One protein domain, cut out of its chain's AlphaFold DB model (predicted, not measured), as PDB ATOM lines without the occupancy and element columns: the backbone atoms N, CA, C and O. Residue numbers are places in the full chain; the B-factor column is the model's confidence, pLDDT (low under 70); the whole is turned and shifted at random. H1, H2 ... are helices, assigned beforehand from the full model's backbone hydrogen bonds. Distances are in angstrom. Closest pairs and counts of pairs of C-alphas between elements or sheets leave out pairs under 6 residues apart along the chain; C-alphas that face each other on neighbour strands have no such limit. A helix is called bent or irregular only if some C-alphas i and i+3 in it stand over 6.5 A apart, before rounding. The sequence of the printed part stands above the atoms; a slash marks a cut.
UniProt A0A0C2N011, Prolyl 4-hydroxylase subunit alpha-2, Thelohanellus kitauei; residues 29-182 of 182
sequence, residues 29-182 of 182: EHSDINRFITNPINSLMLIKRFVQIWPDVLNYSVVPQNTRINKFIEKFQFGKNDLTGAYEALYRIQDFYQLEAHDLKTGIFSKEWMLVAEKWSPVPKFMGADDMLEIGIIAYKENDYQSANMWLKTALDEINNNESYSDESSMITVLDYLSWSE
ATOM      1  N   GLU A  29      82.722 325.074 264.758       70.38
ATOM      2  CA  GLU A  29      84.079 324.992 264.177       70.38
ATOM      3  C   GLU A  29      84.293 325.926 262.976       70.38
ATOM      4  O   GLU A  29      85.416 326.310 262.641       70.38
ATOM      5  N   HIS A  30      83.210 326.311 262.307       74.19
ATOM      6  CA  HIS A  30      83.253 327.211 261.166       74.19
ATOM      7  C   HIS A  30      83.010 328.674 261.535       74.19
ATOM      8  O   HIS A  30      83.064 329.514 260.638       74.19
ATOM      9  N   SER A  31      82.745 328.993 262.806       76.00
ATOM     10  CA  SER A  31      82.602 330.385 263.222       76.00
ATOM     11  C   SER A  31      83.957 331.078 263.287       76.00
ATOM     12  O   SER A  31      84.976 330.489 263.662       76.00
ATOM     13  N   ASP A  32      83.954 332.370 262.981       72.81
ATOM     14  CA  ASP A  32      85.168 333.175 263.035       72.81
ATOM     15  C   ASP A  32      85.699 333.311 264.473       72.81
ATOM     16  O   ASP A  32      86.897 333.447 264.688       72.81
ATOM     17  N   ILE A  33      84.825 333.193 265.479       75.50
ATOM     18  CA  ILE A  33      85.201 333.256 266.897       75.50
ATOM     19  C   ILE A  33      85.928 332.000 267.333       75.50
ATOM     20  O   ILE A  33      86.963 332.104 267.983       75.50
ATOM     21  N   ASN A  34      85.415 330.823 266.968       77.19
ATOM     22  CA  ASN A  34      86.079 329.566 267.279       77.19
ATOM     23  C   ASN A  34      87.452 329.515 266.587       77.19
ATOM     24  O   ASN A  34      88.475 329.243 267.212       77.19
ATOM     25  N   ARG A  35      87.513 329.915 265.315       75.94
ATOM     26  CA  ARG A  35      88.775 330.024 264.566       75.94
ATOM     27  C   ARG A  35      89.752 331.024 265.180       75.94
ATOM     28  O   ARG A  35      90.954 330.777 265.193       75.94
ATOM     29  N   PHE A  36      89.245 332.129 265.717       76.81
ATOM     30  CA  PHE A  36      90.061 333.111 266.415       76.81
ATOM     31  C   PHE A  36      90.681 332.527 267.689       76.81
ATOM     32  O   PHE A  36      91.896 332.598 267.848       76.81
ATOM     33  N   ILE A  37      89.870 331.940 268.578       79.44
ATOM     34  CA  ILE A  37      90.334 331.433 269.882       79.44
ATOM     35  C   ILE A  37      91.158 330.145 269.761       79.44
ATOM     36  O   ILE A  37      91.997 329.874 270.612       79.44
ATOM     37  N   THR A  38      90.961 329.346 268.713       80.69
ATOM     38  CA  THR A  38      91.743 328.114 268.500       80.69
ATOM     39  C   THR A  38      93.174 328.380 268.047       80.69
ATOM     40  O   THR A  38      94.019 327.498 268.180       80.69
ATOM     41  N   ASN A  39      93.487 329.589 267.571       82.06
ATOM     42  CA  ASN A  39      94.871 329.996 267.366       82.06
ATOM     43  C   ASN A  39      95.548 330.239 268.737       82.06
ATOM     44  O   ASN A  39      95.096 331.112 269.490       82.06
ATOM     45  N   PRO A  40      96.643 329.523 269.070       86.75
ATOM     46  CA  PRO A  40      97.294 329.635 270.378       86.75
ATOM     47  C   PRO A  40      97.793 331.048 270.701       86.75
ATOM     48  O   PRO A  40      97.705 331.484 271.846       86.75
ATOM     49  N   ILE A  41      98.258 331.785 269.690       87.25
ATOM     50  CA  ILE A  41      98.784 333.143 269.854       87.25
ATOM     51  C   ILE A  41      97.649 334.117 270.148       87.25
ATOM     52  O   ILE A  41      97.740 334.905 271.086       87.25
ATOM     53  N   ASN A  42      96.532 334.013 269.429       83.06
ATOM     54  CA  ASN A  42      95.352 334.832 269.710       83.06
ATOM     55  C   ASN A  42      94.806 334.575 271.121       83.06
ATOM     56  O   ASN A  42      94.441 335.518 271.823       83.06
ATOM     57  N   SER A  43      94.767 333.311 271.548       86.81
ATOM     58  CA  SER A  43      94.357 332.938 272.905       86.81
ATOM     59  C   SER A  43      95.291 333.509 273.970       86.81
ATOM     60  O   SER A  43      94.819 334.124 274.928       86.81
ATOM     61  N   LEU A  44      96.606 333.392 273.780       89.62
ATOM     62  CA  LEU A  44      97.604 333.995 274.664       89.62
ATOM     63  C   LEU A  44      97.437 335.520 274.745       89.62
ATOM     64  O   LEU A  44      97.359 336.083 275.837       89.62
ATOM     65  N   MET A  45      97.309 336.195 273.600       86.38
ATOM     66  CA  MET A  45      97.112 337.647 273.540       86.38
ATOM     67  C   MET A  45      95.797 338.080 274.193       86.38
ATOM     68  O   MET A  45      95.733 339.140 274.818       86.38
ATOM     69  N   LEU A  46      94.748 337.258 274.109       84.31
ATOM     70  CA  LEU A  46      93.485 337.502 274.799       84.31
ATOM     71  C   LEU A  46      93.658 337.449 276.323       84.31
ATOM     72  O   LEU A  46      93.163 338.346 277.011       84.31
ATOM     73  N   ILE A  47      94.384 336.453 276.838       89.06
ATOM     74  CA  ILE A  47      94.711 336.332 278.267       89.06
ATOM     75  C   ILE A  47      95.557 337.527 278.712       89.06
ATOM     76  O   ILE A  47      95.170 338.231 279.646       89.06
ATOM     77  N   LYS A  48      96.647 337.838 277.997       88.00
ATOM     78  CA  LYS A  48      97.510 338.999 278.276       88.00
ATOM     79  C   LYS A  48      96.714 340.298 278.337       88.00
ATOM     80  O   LYS A  48      96.899 341.112 279.241       88.00
ATOM     81  N   ARG A  49      95.760 340.475 277.420       84.25
ATOM     82  CA  ARG A  49      94.881 341.645 277.407       84.25
ATOM     83  C   ARG A  49      94.048 341.762 278.682       84.25
ATOM     84  O   ARG A  49      93.862 342.873 279.170       84.25
ATOM     85  N   PHE A  50      93.545 340.655 279.226       84.00
ATOM     86  CA  PHE A  50      92.829 340.660 280.507       84.00
ATOM     87  C   PHE A  50      93.734 340.918 281.703       84.00
ATOM     88  O   PHE A  50      93.328 341.650 282.601       84.00
ATOM     89  N   VAL A  51      94.947 340.374 281.689       88.50
ATOM     90  CA  VAL A  51      95.864 340.447 282.830       88.50
ATOM     91  C   VAL A  51      96.586 341.792 282.925       88.50
ATOM     92  O   VAL A  51      96.789 342.287 284.028       88.50
ATOM     93  N   GLN A  52      96.972 342.394 281.799       85.12
ATOM     94  CA  GLN A  52      97.806 343.604 281.780       85.12
ATOM     95  C   GLN A  52      97.050 344.813 281.221       85.12
ATOM     96  O   GLN A  52      96.930 345.849 281.869       85.12
ATOM     97  N   ILE A  53      96.451 344.662 280.040       80.50
ATOM     98  CA  ILE A  53      95.984 345.813 279.256       80.50
ATOM     99  C   ILE A  53      94.699 346.405 279.821       80.50
ATOM    100  O   ILE A  53      94.604 347.617 279.972       80.50
ATOM    101  N   TRP A  54      93.689 345.591 280.139       81.44
ATOM    102  CA  TRP A  54      92.441 346.101 280.713       81.44
ATOM    103  C   TRP A  54      92.643 346.811 282.063       81.44
ATOM    104  O   TRP A  54      92.072 347.893 282.231       81.44
ATOM    105  N   PRO A  55      93.462 346.283 282.993       82.94
ATOM    106  CA  PRO A  55      93.887 347.024 284.177       82.94
ATOM    107  C   PRO A  55      94.576 348.353 283.851       82.94
ATOM    108  O   PRO A  55      94.200 349.378 284.415       82.94
ATOM    109  N   ASP A  56      95.510 348.378 282.897       82.00
ATOM    110  CA  ASP A  56      96.175 349.617 282.477       82.00
ATOM    111  C   ASP A  56      95.183 350.633 281.897       82.00
ATOM    112  O   ASP A  56      95.221 351.813 282.246       82.00
ATOM    113  N   VAL A  57      94.232 350.191 281.067       79.25
ATOM    114  CA  VAL A  57      93.158 351.062 280.566       79.25
ATOM    115  C   VAL A  57      92.379 351.674 281.722       79.25
ATOM    116  O   VAL A  57      92.098 352.866 281.685       79.25
ATOM    117  N   LEU A  58      92.021 350.901 282.745       79.56
ATOM    118  CA  LEU A  58      91.305 351.434 283.905       79.56
ATOM    119  C   LEU A  58      92.146 352.442 284.689       79.56
ATOM    120  O   LEU A  58      91.632 353.498 285.052       79.56
ATOM    121  N   ASN A  59      93.424 352.136 284.904       82.75
ATOM    122  CA  ASN A  59      94.334 352.963 285.691       82.75
ATOM    123  C   ASN A  59      94.675 354.290 284.997       82.75
ATOM    124  O   ASN A  59      94.797 355.315 285.666       82.75
ATOM    125  N   TYR A  60      94.809 354.286 283.667       80.56
ATOM    126  CA  TYR A  60      95.254 355.446 282.887       80.56
ATOM    127  C   TYR A  60      94.130 356.162 282.117       80.56
ATOM    128  O   TYR A  60      94.372 357.193 281.485       80.56
ATOM    129  N   SER A  61      92.897 355.649 282.140       75.56
ATOM    130  CA  SER A  61      91.748 356.296 281.495       75.56
ATOM    131  C   SER A  61      91.278 357.528 282.268       75.56
ATOM    132  O   SER A  61      91.213 357.539 283.494       75.56
ATOM    133  N   VAL A  62      90.830 358.545 281.526       73.25
ATOM    134  CA  VAL A  62      90.135 359.729 282.070       73.25
ATOM    135  C   VAL A  62      88.783 359.348 282.705       73.25
ATOM    136  O   VAL A  62      88.251 360.080 283.535       73.25
ATOM    137  N   VAL A  63      88.235 358.179 282.349       67.56
ATOM    138  CA  VAL A  63      87.017 357.595 282.934       67.56
ATOM    139  C   VAL A  63      87.367 356.253 283.601       67.56
ATOM    140  O   VAL A  63      87.000 355.193 283.087       67.56
ATOM    141  N   PRO A  64      88.084 356.269 284.740       61.38
ATOM    142  CA  PRO A  64      88.600 355.061 285.394       61.38
ATOM    143  C   PRO A  64      87.488 354.190 286.005       61.38
ATOM    144  O   PRO A  64      87.686 353.019 286.303       61.38
ATOM    145  N   GLN A  65      86.273 354.731 286.157       67.38
ATOM    146  CA  GLN A  65      85.123 354.029 286.734       67.38
ATOM    147  C   GLN A  65      84.210 353.387 285.681       67.38
ATOM    148  O   GLN A  65      82.982 353.403 285.809       67.38
ATOM    149  N   ASN A  66      84.768 352.816 284.611       74.88
ATOM    150  CA  ASN A  66      83.948 352.038 283.686       74.88
ATOM    151  C   ASN A  66      83.491 350.736 284.365       74.88
ATOM    152  O   ASN A  66      84.166 349.707 284.326       74.88
ATOM    153  N   THR A  67      82.298 350.783 284.959       78.25
ATOM    154  CA  THR A  67      81.709 349.671 285.719       78.25
ATOM    155  C   THR A  67      81.575 348.379 284.916       78.25
ATOM    156  O   THR A  67      81.518 347.310 285.515       78.25
ATOM    157  N   ARG A  68      81.535 348.435 283.576       79.62
ATOM    158  CA  ARG A  68      81.474 347.229 282.738       79.62
ATOM    159  C   ARG A  68      82.806 346.493 282.708       79.62
ATOM    160  O   ARG A  68      82.797 345.273 282.818       79.62
ATOM    161  N   ILE A  69      83.918 347.217 282.584       76.75
ATOM    162  CA  ILE A  69      85.259 346.618 282.567       76.75
ATOM    163  C   ILE A  69      85.580 346.063 283.958       76.75
ATOM    164  O   ILE A  69      85.961 344.902 284.053       76.75
ATOM    165  N   ASN A  70      85.303 346.817 285.032       80.75
ATOM    166  CA  ASN A  70      85.507 346.330 286.406       80.75
ATOM    167  C   ASN A  70      84.720 345.043 286.682       80.75
ATOM    168  O   ASN A  70      85.310 344.043 287.073       80.75
ATOM    169  N   LYS A  71      83.413 345.021 286.378       84.88
ATOM    170  CA  LYS A  71      82.586 343.810 286.530       84.88
ATOM    171  C   LYS A  71      83.099 342.636 285.701       84.88
ATOM    172  O   LYS A  71      82.927 341.489 286.097       84.88
ATOM    173  N   PHE A  72      83.672 342.906 284.529       80.31
ATOM    174  CA  PHE A  72      84.233 341.868 283.675       80.31
ATOM    175  C   PHE A  72      85.513 341.284 284.288       80.31
ATOM    176  O   PHE A  72      85.608 340.068 284.427       80.31
ATOM    177  N   ILE A  73      86.454 342.129 284.717       81.75
ATOM    178  CA  ILE A  73      87.690 341.698 285.389       81.75
ATOM    179  C   ILE A  73      87.360 340.912 286.665       81.75
ATOM    180  O   ILE A  73      87.863 339.808 286.848       81.75
ATOM    181  N   GLU A  74      86.448 341.418 287.499       85.19
ATOM    182  CA  GLU A  74      86.012 340.758 288.739       85.19
ATOM    183  C   GLU A  74      85.334 339.403 288.501       85.19
ATOM    184  O   GLU A  74      85.424 338.517 289.351       85.19
ATOM    185  N   LYS A  75      84.645 339.234 287.366       87.31
ATOM    186  CA  LYS A  75      83.950 337.988 287.021       87.31
ATOM    187  C   LYS A  75      84.916 336.877 286.610       87.31
ATOM    188  O   LYS A  75      84.688 335.732 286.987       87.31
ATOM    189  N   PHE A  76      85.917 337.192 285.788       84.31
ATOM    190  CA  PHE A  76      86.812 336.183 285.206       84.31
ATOM    191  C   PHE A  76      88.118 336.003 285.981       84.31
ATOM    192  O   PHE A  76      88.670 334.914 285.951       84.31
ATOM    193  N   GLN A  77      88.577 337.036 286.692       86.00
ATOM    194  CA  GLN A  77      89.707 336.975 287.630       86.00
ATOM    195  C   GLN A  77      91.012 336.421 287.042       86.00
ATOM    196  O   GLN A  77      91.811 335.846 287.776       86.00
ATOM    197  N   PHE A  78      91.251 336.627 285.740       87.38
ATOM    198  CA  PHE A  78      92.534 336.286 285.130       87.38
ATOM    199  C   PHE A  78      93.669 337.013 285.852       87.38
ATOM    200  O   PHE A  78      93.643 338.237 286.005       87.38
ATOM    201  N   GLY A  79      94.666 336.252 286.282       90.19
ATOM    202  CA  GLY A  79      95.820 336.742 287.013       90.19
ATOM    203  C   GLY A  79      97.137 336.432 286.315       90.19
ATOM    204  O   GLY A  79      97.199 335.829 285.244       90.19
ATOM    205  N   LYS A  80      98.229 336.821 286.977       91.56
ATOM    206  CA  LYS A  80      99.593 336.568 286.493       91.56
ATOM    207  C   LYS A  80      99.847 335.081 286.220       91.56
ATOM    208  O   LYS A  80     100.471 334.758 285.220       91.56
ATOM    209  N   ASN A  81      99.321 334.194 287.066       94.62
ATOM    210  CA  ASN A  81      99.498 332.749 286.910       94.62
ATOM    211  C   ASN A  81      98.834 332.206 285.637       94.62
ATOM    212  O   ASN A  81      99.393 331.307 285.020       94.62
ATOM    213  N   ASP A  82      97.687 332.754 285.221       94.94
ATOM    214  CA  ASP A  82      97.026 332.338 283.977       94.94
ATOM    215  C   ASP A  82      97.849 332.745 282.756       94.94
ATOM    216  O   ASP A  82      97.974 331.983 281.801       94.94
ATOM    217  N   LEU A  83      98.451 333.938 282.804       94.44
ATOM    218  CA  LEU A  83      99.345 334.404 281.750       94.44
ATOM    219  C   LEU A  83     100.633 333.571 281.696       94.44
ATOM    220  O   LEU A  83     101.011 333.115 280.621       94.44
ATOM    221  N   THR A  84     101.268 333.304 282.842       95.88
ATOM    222  CA  THR A  84     102.438 332.414 282.915       95.88
ATOM    223  C   THR A  84     102.103 331.010 282.405       95.88
ATOM    224  O   THR A  84     102.826 330.490 281.564       95.88
ATOM    225  N   GLY A  85     100.971 330.435 282.820       97.00
ATOM    226  CA  GLY A  85     100.519 329.130 282.333       97.00
ATOM    227  C   GLY A  85     100.235 329.115 280.827       97.00
ATOM    228  O   GLY A  85     100.467 328.104 280.166       97.00
ATOM    229  N   ALA A  86      99.784 330.233 280.254       95.69
ATOM    230  CA  ALA A  86      99.608 330.363 278.811       95.69
ATOM    231  C   ALA A  86     100.952 330.399 278.058       95.69
ATOM    232  O   ALA A  86     101.069 329.754 277.015       95.69
ATOM    233  N   TYR A  87     101.976 331.079 278.590       97.19
ATOM    234  CA  TYR A  87     103.333 331.011 278.034       97.19
ATOM    235  C   TYR A  87     103.925 329.601 278.149       97.19
ATOM    236  O   TYR A  87     104.479 329.098 277.176       97.19
ATOM    237  N   GLU A  88     103.749 328.924 279.288       97.69
ATOM    238  CA  GLU A  88     104.187 327.533 279.479       97.69
ATOM    239  C   GLU A  88     103.493 326.576 278.501       97.69
ATOM    240  O   GLU A  88     104.125 325.685 277.933       97.69
ATOM    241  N   ALA A  89     102.191 326.758 278.267       96.44
ATOM    242  CA  ALA A  89     101.452 325.972 277.288       96.44
ATOM    243  C   ALA A  89     101.981 326.204 275.866       96.44
ATOM    244  O   ALA A  89     102.135 325.242 275.110       96.44
ATOM    245  N   LEU A  90     102.292 327.452 275.506       94.88
ATOM    246  CA  LEU A  90     102.854 327.768 274.196       94.88
ATOM    247  C   LEU A  90     104.266 327.194 274.030       94.88
ATOM    248  O   LEU A  90     104.550 326.613 272.985       94.88
ATOM    249  N   TYR A  91     105.105 327.281 275.066       96.62
ATOM    250  CA  TYR A  91     106.408 326.614 275.113       96.62
ATOM    251  C   TYR A  91     106.267 325.107 274.854       96.62
ATOM    252  O   TYR A  91     106.933 324.567 273.980       96.62
ATOM    253  N   ARG A  92     105.325 324.431 275.523       96.50
ATOM    254  CA  ARG A  92     105.090 322.992 275.313       96.50
ATOM    255  C   ARG A  92     104.640 322.657 273.895       96.50
ATOM    256  O   ARG A  92     105.054 321.636 273.359       96.50
ATOM    257  N   ILE A  93     103.785 323.484 273.288       93.62
ATOM    258  CA  ILE A  93     103.384 323.311 271.882       93.62
ATOM    259  C   ILE A  93     104.607 323.465 270.975       93.62
ATOM    260  O   ILE A  93     104.796 322.660 270.064       93.62
ATOM    261  N   GLN A  94     105.435 324.478 271.230       93.50
ATOM    262  CA  GLN A  94     106.657 324.717 270.476       93.50
ATOM    263  C   GLN A  94     107.630 323.541 270.575       93.50
ATOM    264  O   GLN A  94     108.072 323.058 269.537       93.50
ATOM    265  N   ASP A  95     107.930 323.072 271.785       93.56
ATOM    266  CA  ASP A  95     108.861 321.968 272.027       93.56
ATOM    267  C   ASP A  95     108.344 320.653 271.420       93.56
ATOM    268  O   ASP A  95     109.040 319.984 270.655       93.56
ATOM    269  N   PHE A  96     107.070 320.321 271.645       94.62
ATOM    270  CA  PHE A  96     106.490 319.072 271.147       94.62
ATOM    271  C   PHE A  96     106.492 318.978 269.615       94.62
ATOM    272  O   PHE A  96     106.751 317.913 269.054       94.62
ATOM    273  N   TYR A  97     106.189 320.085 268.932       91.62
ATOM    274  CA  TYR A  97     106.126 320.136 267.470       91.62
ATOM    275  C   TYR A  97     107.405 320.673 266.818       91.62
ATOM    276  O   TYR A  97     107.444 320.762 265.592       91.62
ATOM    277  N   GLN A  98     108.433 321.003 267.609       90.50
ATOM    278  CA  GLN A  98     109.701 321.580 267.146       90.50
ATOM    279  C   GLN A  98     109.476 322.784 266.218       90.50
ATOM    280  O   GLN A  98     110.027 322.873 265.122       90.50
ATOM    281  N   LEU A  99     108.580 323.676 266.643       90.56
ATOM    282  CA  LEU A  99     108.192 324.852 265.870       90.56
ATOM    283  C   LEU A  99     109.206 325.973 266.056       90.56
ATOM    284  O   LEU A  99     109.726 326.193 267.147       90.56
ATOM    285  N   GLU A 100     109.412 326.744 265.001       90.50
ATOM    286  CA  GLU A 100     110.295 327.896 265.048       90.50
ATOM    287  C   GLU A 100     109.627 329.090 265.747       90.50
ATOM    288  O   GLU A 100     108.474 329.443 265.469       90.50
ATOM    289  N   ALA A 101     110.367 329.773 266.627       90.44
ATOM    290  CA  ALA A 101     109.865 330.950 267.345       90.44
ATOM    291  C   ALA A 101     109.432 332.085 266.397       90.44
ATOM    292  O   ALA A 101     108.456 332.788 266.669       90.44
ATOM    293  N   HIS A 102     110.127 332.249 265.266       85.88
ATOM    294  CA  HIS A 102     109.816 333.286 264.281       85.88
ATOM    295  C   HIS A 102     108.461 333.070 263.591       85.88
ATOM    296  O   HIS A 102     107.759 334.042 263.313       85.88
ATOM    297  N   ASP A 103     108.071 331.817 263.357       82.38
ATOM    298  CA  ASP A 103     106.765 331.471 262.794       82.38
ATOM    299  C   ASP A 103     105.678 331.634 263.861       82.38
ATOM    300  O   ASP A 103     104.650 332.290 263.650       82.38
ATOM    301  N   LEU A 104     105.959 331.130 265.065       86.00
ATOM    302  CA  LEU A 104     105.058 331.219 266.206       86.00
ATOM    303  C   LEU A 104     104.738 332.652 266.605       86.00
ATOM    304  O   LEU A 104     103.585 332.926 266.923       86.00
ATOM    305  N   LYS A 105     105.701 333.583 266.562       84.62
ATOM    306  CA  LYS A 105     105.448 334.965 266.995       84.62
ATOM    307  C   LYS A 105     104.297 335.604 266.236       84.62
ATOM    308  O   LYS A 105     103.614 336.440 266.806       84.62
ATOM    309  N   THR A 106     104.065 335.216 264.982       78.75
ATOM    310  CA  THR A 106     103.003 335.779 264.135       78.75
ATOM    311  C   THR A 106     101.694 334.995 264.191       78.75
ATOM    312  O   THR A 106     100.664 335.493 263.740       78.75
ATOM    313  N   GLY A 107     101.717 333.771 264.730       75.94
ATOM    314  CA  GLY A 107     100.583 332.851 264.695       75.94
ATOM    315  C   GLY A 107     100.244 332.338 263.293       75.94
ATOM    316  O   GLY A 107      99.135 331.837 263.097       75.94
ATOM    317  N   ILE A 108     101.168 332.465 262.331       73.31
ATOM    318  CA  ILE A 108     101.046 331.974 260.956       73.31
ATOM    319  C   ILE A 108     101.985 330.778 260.805       73.31
ATOM    320  O   ILE A 108     103.189 330.946 260.685       73.31
ATOM    321  N   PHE A 109     101.434 329.565 260.795       68.25
ATOM    322  CA  PHE A 109     102.255 328.347 260.823       68.25
ATOM    323  C   PHE A 109     102.364 327.656 259.453       68.25
ATOM    324  O   PHE A 109     103.082 326.675 259.304       68.25
ATOM    325  N   SER A 110     101.641 328.136 258.434       66.25
ATOM    326  CA  SER A 110     101.835 327.722 257.039       66.25
ATOM    327  C   SER A 110     101.279 328.760 256.065       66.25
ATOM    328  O   SER A 110     100.482 329.613 256.452       66.25
ATOM    329  N   LYS A 111     101.656 328.684 254.781       66.12
ATOM    330  CA  LYS A 111     101.093 329.554 253.728       66.12
ATOM    331  C   LYS A 111      99.612 329.269 253.491       66.12
ATOM    332  O   LYS A 111      98.833 330.186 253.258       66.12
ATOM    333  N   GLU A 112      99.213 328.007 253.574       65.25
ATOM    334  CA  GLU A 112      97.817 327.591 253.491       65.25
ATOM    335  C   GLU A 112      97.035 328.177 254.663       65.25
ATOM    336  O   GLU A 112      95.946 328.717 254.475       65.25
ATOM    337  N   TRP A 113      97.617 328.147 255.864       62.91
ATOM    338  CA  TRP A 113      97.009 328.756 257.035       62.91
ATOM    339  C   TRP A 113      97.042 330.281 256.969       62.91
ATOM    340  O   TRP A 113      96.084 330.894 257.400       62.91
ATOM    341  N   MET A 114      98.044 330.904 256.348       63.12
ATOM    342  CA  MET A 114      98.077 332.345 256.077       63.12
ATOM    343  C   MET A 114      96.899 332.767 255.193       63.12
ATOM    344  O   MET A 114      96.157 333.672 255.555       63.12
ATOM    345  N   LEU A 115      96.653 332.050 254.091       60.56
ATOM    346  CA  LEU A 115      95.508 332.296 253.206       60.56
ATOM    347  C   LEU A 115      94.165 332.085 253.923       60.56
ATOM    348  O   LEU A 115      93.172 332.739 253.600       60.56
ATOM    349  N   VAL A 116      94.119 331.168 254.893       56.94
ATOM    350  CA  VAL A 116      92.945 330.939 255.745       56.94
ATOM    351  C   VAL A 116      92.837 332.000 256.854       56.94
ATOM    352  O   VAL A 116      91.743 332.442 257.179       56.94
ATOM    353  N   ALA A 117      93.941 332.470 257.417       56.16
ATOM    354  CA  ALA A 117      93.961 333.481 258.464       56.16
ATOM    355  C   ALA A 117      93.565 334.846 257.892       56.16
ATOM    356  O   ALA A 117      92.625 335.449 258.394       56.16
ATOM    357  N   GLU A 118      94.180 335.278 256.786       57.12
ATOM    358  CA  GLU A 118      93.884 336.547 256.104       57.12
ATOM    359  C   GLU A 118      92.433 336.644 255.620       57.12
ATOM    360  O   GLU A 118      91.844 337.724 255.619       57.12
ATOM    361  N   LYS A 119      91.841 335.519 255.198       52.09
ATOM    362  CA  LYS A 119      90.488 335.491 254.630       52.09
ATOM    363  C   LYS A 119      89.380 335.312 255.678       52.09
ATOM    364  O   LYS A 119      88.237 335.644 255.377       52.09
ATOM    365  N   TRP A 120      89.682 334.783 256.868       47.44
ATOM    366  CA  TRP A 120      88.651 334.297 257.805       47.44
ATOM    367  C   TRP A 120      88.852 334.698 259.273       47.44
ATOM    368  O   TRP A 120      88.006 334.393 260.106       47.44
ATOM    369  N   SER A 121      89.943 335.384 259.615       49.25
ATOM    370  CA  SER A 121      90.155 335.965 260.939       49.25
ATOM    371  C   SER A 121      90.674 337.385 260.748       49.25
ATOM    372  O   SER A 121      91.686 337.566 260.078       49.25
ATOM    373  N   PRO A 122      90.078 338.427 261.343       51.72
ATOM    374  CA  PRO A 122      90.747 339.715 261.355       51.72
ATOM    375  C   PRO A 122      91.870 339.544 262.375       51.72
ATOM    376  O   PRO A 122      91.583 339.406 263.548       51.72
ATOM    377  N   VAL A 123      93.116 339.369 261.946       49.66
ATOM    378  CA  VAL A 123      94.215 338.930 262.825       49.66
ATOM    379  C   VAL A 123      94.709 340.078 263.723       49.66
ATOM    380  O   VAL A 123      95.090 341.131 263.211       49.66
ATOM    381  N   PRO A 124      94.785 339.880 265.051       54.69
ATOM    382  CA  PRO A 124      95.704 340.567 265.944       54.69
ATOM    383  C   PRO A 124      96.300 339.526 266.913       54.69
ATOM    384  O   PRO A 124      95.651 339.045 267.833       54.69
ATOM    385  N   LYS A 125      97.555 339.157 266.850       64.75
ATOM    386  CA  LYS A 125      98.708 340.026 266.768       64.75
ATOM    387  C   LYS A 125      99.911 339.096 266.847       64.75
ATOM    388  O   LYS A 125      99.848 337.992 267.376       64.75
ATOM    389  N   PHE A 126     101.003 339.675 266.408       67.62
ATOM    390  CA  PHE A 126     102.366 339.345 266.760       67.62
ATOM    391  C   PHE A 126     102.580 339.407 268.281       67.62
ATOM    392  O   PHE A 126     102.165 340.370 268.934       67.62
ATOM    393  N   MET A 127     103.249 338.398 268.827       83.44
ATOM    394  CA  MET A 127     103.846 338.462 270.158       83.44
ATOM    395  C   MET A 127     104.886 339.584 270.207       83.44
ATOM    396  O   MET A 127     105.644 339.776 269.253       83.44
ATOM    397  N   GLY A 128     104.898 340.338 271.303       85.81
ATOM    398  CA  GLY A 128     105.919 341.344 271.565       85.81
ATOM    399  C   GLY A 128     107.241 340.717 272.005       85.81
ATOM    400  O   GLY A 128     107.326 339.525 272.300       85.81
ATOM    401  N   ALA A 129     108.288 341.540 272.076       89.62
ATOM    402  CA  ALA A 129     109.584 341.131 272.617       89.62
ATOM    403  C   ALA A 129     109.493 340.606 274.059       89.62
ATOM    404  O   ALA A 129     110.174 339.649 274.412       89.62
ATOM    405  N   ASP A 130     108.622 341.204 274.869       90.06
ATOM    406  CA  ASP A 130     108.350 340.807 276.249       90.06
ATOM    407  C   ASP A 130     107.713 339.412 276.338       90.06
ATOM    408  O   ASP A 130     108.112 338.600 277.167       90.06
ATOM    409  N   ASP A 131     106.783 339.096 275.434       92.19
ATOM    410  CA  ASP A 131     106.188 337.760 275.333       92.19
ATOM    411  C   ASP A 131     107.243 336.696 275.009       92.19
ATOM    412  O   ASP A 131     107.284 335.634 275.627       92.19
ATOM    413  N   MET A 132     108.117 336.990 274.044       94.19
ATOM    414  CA  MET A 132     109.187 336.081 273.634       94.19
ATOM    415  C   MET A 132     110.245 335.910 274.731       94.19
ATOM    416  O   MET A 132     110.748 334.803 274.924       94.19
ATOM    417  N   LEU A 133     110.542 336.970 275.489       95.12
ATOM    418  CA  LEU A 133     111.407 336.902 276.664       95.12
ATOM    419  C   LEU A 133     110.828 335.963 277.734       95.12
ATOM    420  O   LEU A 133     111.546 335.088 278.209       95.12
ATOM    421  N   GLU A 134     109.547 336.092 278.087       96.12
ATOM    422  CA  GLU A 134     108.908 335.225 279.093       96.12
ATOM    423  C   GLU A 134     108.978 333.741 278.697       96.12
ATOM    424  O   GLU A 134     109.338 332.893 279.518       96.12
ATOM    425  N   ILE A 135     108.721 333.419 277.425       96.88
ATOM    426  CA  ILE A 135     108.829 332.045 276.912       96.88
ATOM    427  C   ILE A 135     110.286 331.557 276.951       96.88
ATOM    428  O   ILE A 135     110.546 330.428 277.368       96.88
ATOM    429  N   GLY A 136     111.247 332.410 276.587       96.81
ATOM    430  CA  GLY A 136     112.675 332.095 276.673       96.81
ATOM    431  C   GLY A 136     113.143 331.801 278.102       96.81
ATOM    432  O   GLY A 136     113.886 330.848 278.323       96.81
ATOM    433  N   ILE A 137     112.654 332.560 279.089       97.06
ATOM    434  CA  ILE A 137     112.933 332.327 280.516       97.06
ATOM    435  C   ILE A 137     112.342 330.993 280.983       97.06
ATOM    436  O   ILE A 137     112.971 330.290 281.777       97.06
ATOM    437  N   ILE A 138     111.137 330.640 280.526       97.88
ATOM    438  CA  ILE A 138     110.516 329.344 280.830       97.88
ATOM    439  C   ILE A 138     111.381 328.206 280.283       97.88
ATOM    440  O   ILE A 138     111.775 327.336 281.053       97.88
ATOM    441  N   ALA A 139     111.757 328.255 279.003       97.38
ATOM    442  CA  ALA A 139     112.629 327.249 278.394       97.38
ATOM    443  C   ALA A 139     113.979 327.130 279.127       97.38
ATOM    444  O   ALA A 139     114.436 326.028 279.426       97.38
ATOM    445  N   TYR A 140     114.580 328.263 279.508       97.44
ATOM    446  CA  TYR A 140     115.817 328.286 280.291       97.44
ATOM    447  C   TYR A 140     115.667 327.561 281.637       97.44
ATOM    448  O   TYR A 140     116.524 326.765 282.013       97.44
ATOM    449  N   LYS A 141     114.565 327.802 282.359       96.88
ATOM    450  CA  LYS A 141     114.278 327.145 283.648       96.88
ATOM    451  C   LYS A 141     114.066 325.638 283.512       96.88
ATOM    452  O   LYS A 141     114.398 324.902 284.438       96.88
ATOM    453  N   GLU A 142     113.568 325.187 282.366       96.75
ATOM    454  CA  GLU A 142     113.439 323.766 282.026       96.75
ATOM    455  C   GLU A 142     114.772 323.137 281.560       96.75
ATOM    456  O   GLU A 142     114.839 321.934 281.321       96.75
ATOM    457  N   ASN A 143     115.870 323.907 281.519       96.31
ATOM    458  CA  ASN A 143     117.184 323.524 280.973       96.31
ATOM    459  C   ASN A 143     117.156 323.206 279.467       96.31
ATOM    460  O   ASN A 143     118.055 322.544 278.945       96.31
ATOM    461  N   ASP A 144     116.142 323.699 278.758       96.50
ATOM    462  CA  ASP A 144     116.054 323.651 277.304       96.50
ATOM    463  C   ASP A 144     116.715 324.903 276.715       96.50
ATOM    464  O   ASP A 144     116.074 325.879 276.309       96.50
ATOM    465  N   TYR A 145     118.047 324.886 276.705       96.12
ATOM    466  CA  TYR A 145     118.844 326.013 276.221       96.12
ATOM    467  C   TYR A 145     118.698 326.238 274.712       96.12
ATOM    468  O   TYR A 145     118.903 327.356 274.237       96.12
ATOM    469  N   GLN A 146     118.311 325.213 273.944       95.56
ATOM    470  CA  GLN A 146     118.054 325.361 272.513       95.56
ATOM    471  C   GLN A 146     116.823 326.244 272.284       95.56
ATOM    472  O   GLN A 146     116.925 327.265 271.595       95.56
ATOM    473  N   SER A 147     115.684 325.900 272.895       95.94
ATOM    474  CA  SER A 147     114.469 326.711 272.788       95.94
ATOM    475  C   SER A 147     114.640 328.071 273.463       95.94
ATOM    476  O   SER A 147     114.188 329.076 272.915       95.94
ATOM    477  N   ALA A 148     115.356 328.147 274.593       97.31
ATOM    478  CA  ALA A 148     115.660 329.420 275.251       97.31
ATOM    479  C   ALA A 148     116.398 330.377 274.305       97.31
ATOM    480  O   ALA A 148     115.930 331.488 274.062       97.31
ATOM    481  N   ASN A 149     117.498 329.926 273.692       96.50
ATOM    482  CA  ASN A 149     118.239 330.721 272.714       96.50
ATOM    483  C   ASN A 149     117.371 331.144 271.529       96.50
ATOM    484  O   ASN A 149     117.467 332.283 271.073       96.50
ATOM    485  N   MET A 150     116.535 330.239 271.017       95.69
ATOM    486  CA  MET A 150     115.653 330.521 269.887       95.69
ATOM    487  C   MET A 150     114.676 331.664 270.210       95.69
ATOM    488  O   MET A 150     114.574 332.631 269.450       95.69
ATOM    489  N   TRP A 151     114.001 331.599 271.360       96.19
ATOM    490  CA  TRP A 151     113.057 332.629 271.796       96.19
ATOM    491  C   TRP A 151     113.736 333.956 272.122       96.19
ATOM    492  O   TRP A 151     113.279 335.004 271.667       96.19
ATOM    493  N   LEU A 152     114.854 333.920 272.846       96.06
ATOM    494  CA  LEU A 152     115.580 335.121 273.258       96.06
ATOM    495  C   LEU A 152     116.212 335.859 272.070       96.06
ATOM    496  O   LEU A 152     116.173 337.087 272.026       96.06
ATOM    497  N   LYS A 153     116.730 335.141 271.064       95.50
ATOM    498  CA  LYS A 153     117.207 335.761 269.813       95.50
ATOM    499  C   LYS A 153     116.063 336.410 269.040       95.50
ATOM    500  O   LYS A 153     116.196 337.549 268.609       95.50
ATOM    501  N   THR A 154     114.919 335.733 268.946       93.62
ATOM    502  CA  THR A 154     113.732 336.293 268.282       93.62
ATOM    503  C   THR A 154     113.216 337.542 269.014       93.62
ATOM    504  O   THR A 154     112.827 338.518 268.371       93.62
ATOM    505  N   ALA A 155     113.267 337.549 270.352       93.19
ATOM    506  CA  ALA A 155     112.967 338.723 271.169       93.19
ATOM    507  C   ALA A 155     113.931 339.879 270.868       93.19
ATOM    508  O   ALA A 155     113.487 340.998 270.613       93.19
ATOM    509  N   LEU A 156     115.240 339.607 270.850       92.56
ATOM    510  CA  LEU A 156     116.276 340.598 270.562       92.56
ATOM    511  C   LEU A 156     116.112 341.211 269.165       92.56
ATOM    512  O   LEU A 156     116.197 342.430 269.015       92.56
ATOM    513  N   ASP A 157     115.822 340.386 268.160       91.62
ATOM    514  CA  ASP A 157     115.559 340.841 266.795       91.62
ATOM    515  C   ASP A 157     114.343 341.775 266.741       91.62
ATOM    516  O   ASP A 157     114.377 342.809 266.073       91.62
ATOM    517  N   GLU A 158     113.267 341.460 267.464       88.50
ATOM    518  CA  GLU A 158     112.074 342.312 267.532       88.50
ATOM    519  C   GLU A 158     112.351 343.651 268.234       88.50
ATOM    520  O   GLU A 158     111.837 344.681 267.792       88.50
ATOM    521  N   ILE A 159     113.179 343.658 269.287       88.00
ATOM    522  CA  ILE A 159     113.613 344.886 269.976       88.00
ATOM    523  C   ILE A 159     114.423 345.764 269.022       88.00
ATOM    524  O   ILE A 159     114.143 346.957 268.900       88.00
ATOM    525  N   ASN A 160     115.397 345.178 268.324       88.00
ATOM    526  CA  ASN A 160     116.273 345.903 267.404       88.00
ATOM    527  C   ASN A 160     115.506 346.478 266.206       88.00
ATOM    528  O   ASN A 160     115.777 347.597 265.778       88.00
ATOM    529  N   ASN A 161     114.533 345.733 265.673       84.75
ATOM    530  CA  ASN A 161     113.746 346.164 264.517       84.75
ATOM    531  C   ASN A 161     112.702 347.239 264.861       84.75
ATOM    532  O   ASN A 161     112.323 348.026 263.994       84.75
ATOM    533  N   ASN A 162     112.230 347.296 266.108       73.81
ATOM    534  CA  ASN A 162     111.247 348.279 266.558       73.81
ATOM    535  C   ASN A 162     111.902 349.375 267.413       73.81
ATOM    536  O   ASN A 162     111.534 349.543 268.575       73.81
ATOM    537  N   GLU A 163     112.787 350.187 266.813       54.28
ATOM    538  CA  GLU A 163     113.523 351.323 267.428       54.28
ATOM    539  C   GLU A 163     112.669 352.283 268.297       54.28
ATOM    540  O   GLU A 163     113.195 353.097 269.048       54.28
ATOM    541  N   SER A 164     111.336 352.214 268.211       50.34
ATOM    542  CA  SER A 164     110.381 353.011 268.996       50.34
ATOM    543  C   SER A 164     109.971 352.401 270.352       50.34
ATOM    544  O   SER A 164     109.213 353.041 271.084       50.34
ATOM    545  N   TYR A 165     110.416 351.181 270.677       48.12
ATOM    546  CA  TYR A 165     109.956 350.381 271.824       48.12
ATOM    547  C   TYR A 165     111.086 349.797 272.683       48.12
ATOM    548  O   TYR A 165     110.833 348.861 273.441       48.12
ATOM    549  N   SER A 166     112.314 350.315 272.604       52.59
ATOM    550  CA  SER A 166     113.406 349.820 273.446       52.59
ATOM    551  C   SER A 166     113.187 350.201 274.915       52.59
ATOM    552  O   SER A 166     113.721 351.179 275.434       52.59
ATOM    553  N   ASP A 167     112.389 349.398 275.614       64.62
ATOM    554  CA  ASP A 167     112.562 349.211 277.042       64.62
ATOM    555  C   ASP A 167     113.961 348.614 277.237       64.62
ATOM    556  O   ASP A 167     114.182 347.413 277.075       64.62
ATOM    557  N   GLU A 168     114.931 349.488 277.502       75.44
ATOM    558  CA  GLU A 168     116.335 349.144 277.739       75.44
ATOM    559  C   GLU A 168     116.454 348.031 278.795       75.44
ATOM    560  O   GLU A 168     117.300 347.146 278.676       75.44
ATOM    561  N   SER A 169     115.526 347.995 279.759       81.19
ATOM    562  CA  SER A 169     115.419 346.932 280.760       81.19
ATOM    563  C   SER A 169     115.146 345.557 280.143       81.19
ATOM    564  O   SER A 169     115.800 344.576 280.507       81.19
ATOM    565  N   SER A 170     114.205 345.460 279.201       81.69
ATOM    566  CA  SER A 170     113.900 344.211 278.494       81.69
ATOM    567  C   SER A 170     115.085 343.733 277.655       81.69
ATOM    568  O   SER A 170     115.419 342.551 277.696       81.69
ATOM    569  N   MET A 171     115.784 344.641 276.962       88.31
ATOM    570  CA  MET A 171     116.992 344.297 276.196       88.31
ATOM    571  C   MET A 171     118.105 343.748 277.095       88.31
ATOM    572  O   MET A 171     118.678 342.706 276.785       88.31
ATOM    573  N   ILE A 172     118.393 344.422 278.213       90.94
ATOM    574  CA  ILE A 172     119.400 343.971 279.182       90.94
ATOM    575  C   ILE A 172     119.046 342.576 279.699       90.94
ATOM    576  O   ILE A 172     119.910 341.706 279.750       90.94
ATOM    577  N   THR A 173     117.773 342.347 280.027       92.25
ATOM    578  CA  THR A 173     117.304 341.048 280.524       92.25
ATOM    579  C   THR A 173     117.480 339.953 279.469       92.25
ATOM    580  O   THR A 173     118.001 338.887 279.782       92.25
ATOM    581  N   VAL A 174     117.110 340.213 278.209       93.56
ATOM    582  CA  VAL A 174     117.319 339.269 277.096       93.56
ATOM    583  C   VAL A 174     118.800 338.913 276.946       93.56
ATOM    584  O   VAL A 174     119.134 337.735 276.839       93.56
ATOM    585  N   LEU A 175     119.688 339.911 276.959       93.69
ATOM    586  CA  LEU A 175     121.130 339.702 276.808       93.69
ATOM    587  C   LEU A 175     121.742 338.935 277.985       93.69
ATOM    588  O   LEU A 175     122.609 338.093 277.763       93.69
ATOM    589  N   ASP A 176     121.284 339.193 279.213       94.69
ATOM    590  CA  ASP A 176     121.718 338.447 280.395       94.69
ATOM    591  C   ASP A 176     121.359 336.965 280.238       94.69
ATOM    592  O   ASP A 176     122.254 336.123 280.216       94.69
ATOM    593  N   TYR A 177     120.088 336.636 279.980       95.38
ATOM    594  CA  TYR A 177     119.681 335.241 279.774       95.38
ATOM    595  C   TYR A 177     120.397 334.569 278.596       95.38
ATOM    596  O   TYR A 177     120.784 333.411 278.732       95.38
ATOM    597  N   LEU A 178     120.630 335.284 277.486       94.56
ATOM    598  CA  LEU A 178     121.407 334.759 276.357       94.56
ATOM    599  C   LEU A 178     122.830 334.378 276.765       94.56
ATOM    600  O   LEU A 178     123.319 333.333 276.351       94.56
ATOM    601  N   SER A 179     123.482 335.189 277.603       93.31
ATOM    602  CA  SER A 179     124.842 334.905 278.073       93.31
ATOM    603  C   SER A 179     124.935 333.637 278.928       93.31
ATOM    604  O   SER A 179     125.977 332.988 278.955       93.31
ATOM    605  N   TRP A 180     123.842 333.264 279.602       90.69
ATOM    606  CA  TRP A 180     123.753 332.043 280.404       90.69
ATOM    607  C   TRP A 180     123.238 330.830 279.623       90.69
ATOM    608  O   TRP A 180     123.287 329.722 280.161       90.69
ATOM    609  N   SER A 181     122.699 331.026 278.416       84.19
ATOM    610  CA  SER A 181     122.154 329.960 277.570       84.19
ATOM    611  C   SER A 181     123.067 329.545 276.413       84.19
ATOM    612  O   SER A 181     122.683 328.637 275.676       84.19
ATOM    613  N   GLU A 182     124.226 330.186 276.224       68.12
ATOM    614  CA  GLU A 182     125.297 329.706 275.323       68.12
ATOM    615  C   GLU A 182     125.915 328.378 275.792       68.12
ATOM    616  O   GLU A 182     126.150 327.519 274.908       68.12
TER     617      GLU A 182
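AT A GLANCE: This is residues 29 to 182 of the 182 residues of the protein "Prolyl 4-hydroxylase subunit alpha-2" of Thelohanellus kitauei (UniProt A0A0C2N011). A small up-and-down bundle of three helices, H7, H8 and H9, makes one end, and the longest helix, H2, with H3 folded back on it makes the other. H4 joins the two, side by side with H2 and crossing H7; H5 packs on H8, H1 makes a corner with H2, and residues 110 to 115, mostly in H6, stick out. The printed part has 154 residues with nine named helices, H1 to H9 in order, and no named strand; its class is all helix. It is compact, with a radius of gyration of the C-alphas of 16.7 A and spans of 49 by 38 by 30 A.

HOW THE PARTS SIT: H2, residues 40 to 60, has a kink of 36 degrees near residue 48 and is only just irregular, with C-alphas 51 and 54 6.9 A apart. H4, residues 80 to 97, touches H2 at a shallow tilt of 22 degrees, opposite ways; the closest C-alphas, of Leu 44 and Ala 86, are 5.9 A apart. H3, residues 67 to 76, forms a helical hairpin with H2 and touches its residues 50 to 58 alone, closest at the C-alphas of Phe 50 and Ile 73, 7.2 A. H1, residues 32 to 38, and H2 only just touch, with 3 pairs of C-alphas within 8 A, and only at the corner; the closest are those of Ile 37 and Ser 43, 5.3 A. H6, residues 111 to 120, is close to H1 but not clearly touching, with the C-alphas of Asp 32 and Trp 120 6.4 A apart. With residues 87 to 91 alone, H4 touches H7, residues 129 to 141, only just about perpendicular at 73 degrees; the C-alphas of Tyr 87 and Ile 135 are closest, 5.7 A. H8, residues 145 to 161, forms a hairpin with H7 at 16 degrees, closest at the C-alphas of Gly 136 and Ala 148, 4.3 A. H9, residues 168 to 181, forms a hairpin with H8, closest at the C-alphas of Tyr 145 and Ser 181, 5.3 A. H5, residues 101 to 104, touches residues 150 to 154 of H8 alone, closest at the C-alphas of Ala 101 and Trp 151, 5.7 A. Every O i to N i+4 pair is within hydrogen-bond range in H1, H3, H4, H6, H7, H8 and H9; H2 has 15 of 17, and H5 is too short for one.

IN THESE COORDINATES: H2 is 28.8 A long, H4 26.0 A, H8 23.9 A and H9 20.0 A. H1 begins at C-alpha 32 (85.168, 333.175, 263.035) and H9 ends at C-alpha 181 (122.154, 329.960, 277.570).

THE WHOLE: The C-alphas of Thr 67 and Glu 182, the two farthest apart, are 49.1 A apart. The printed part has no cut and no long link. The mean pLDDT of the printed part is 82.8; residues 63 to 65, 109 to 126, 163 to 167 and 182 are under 70.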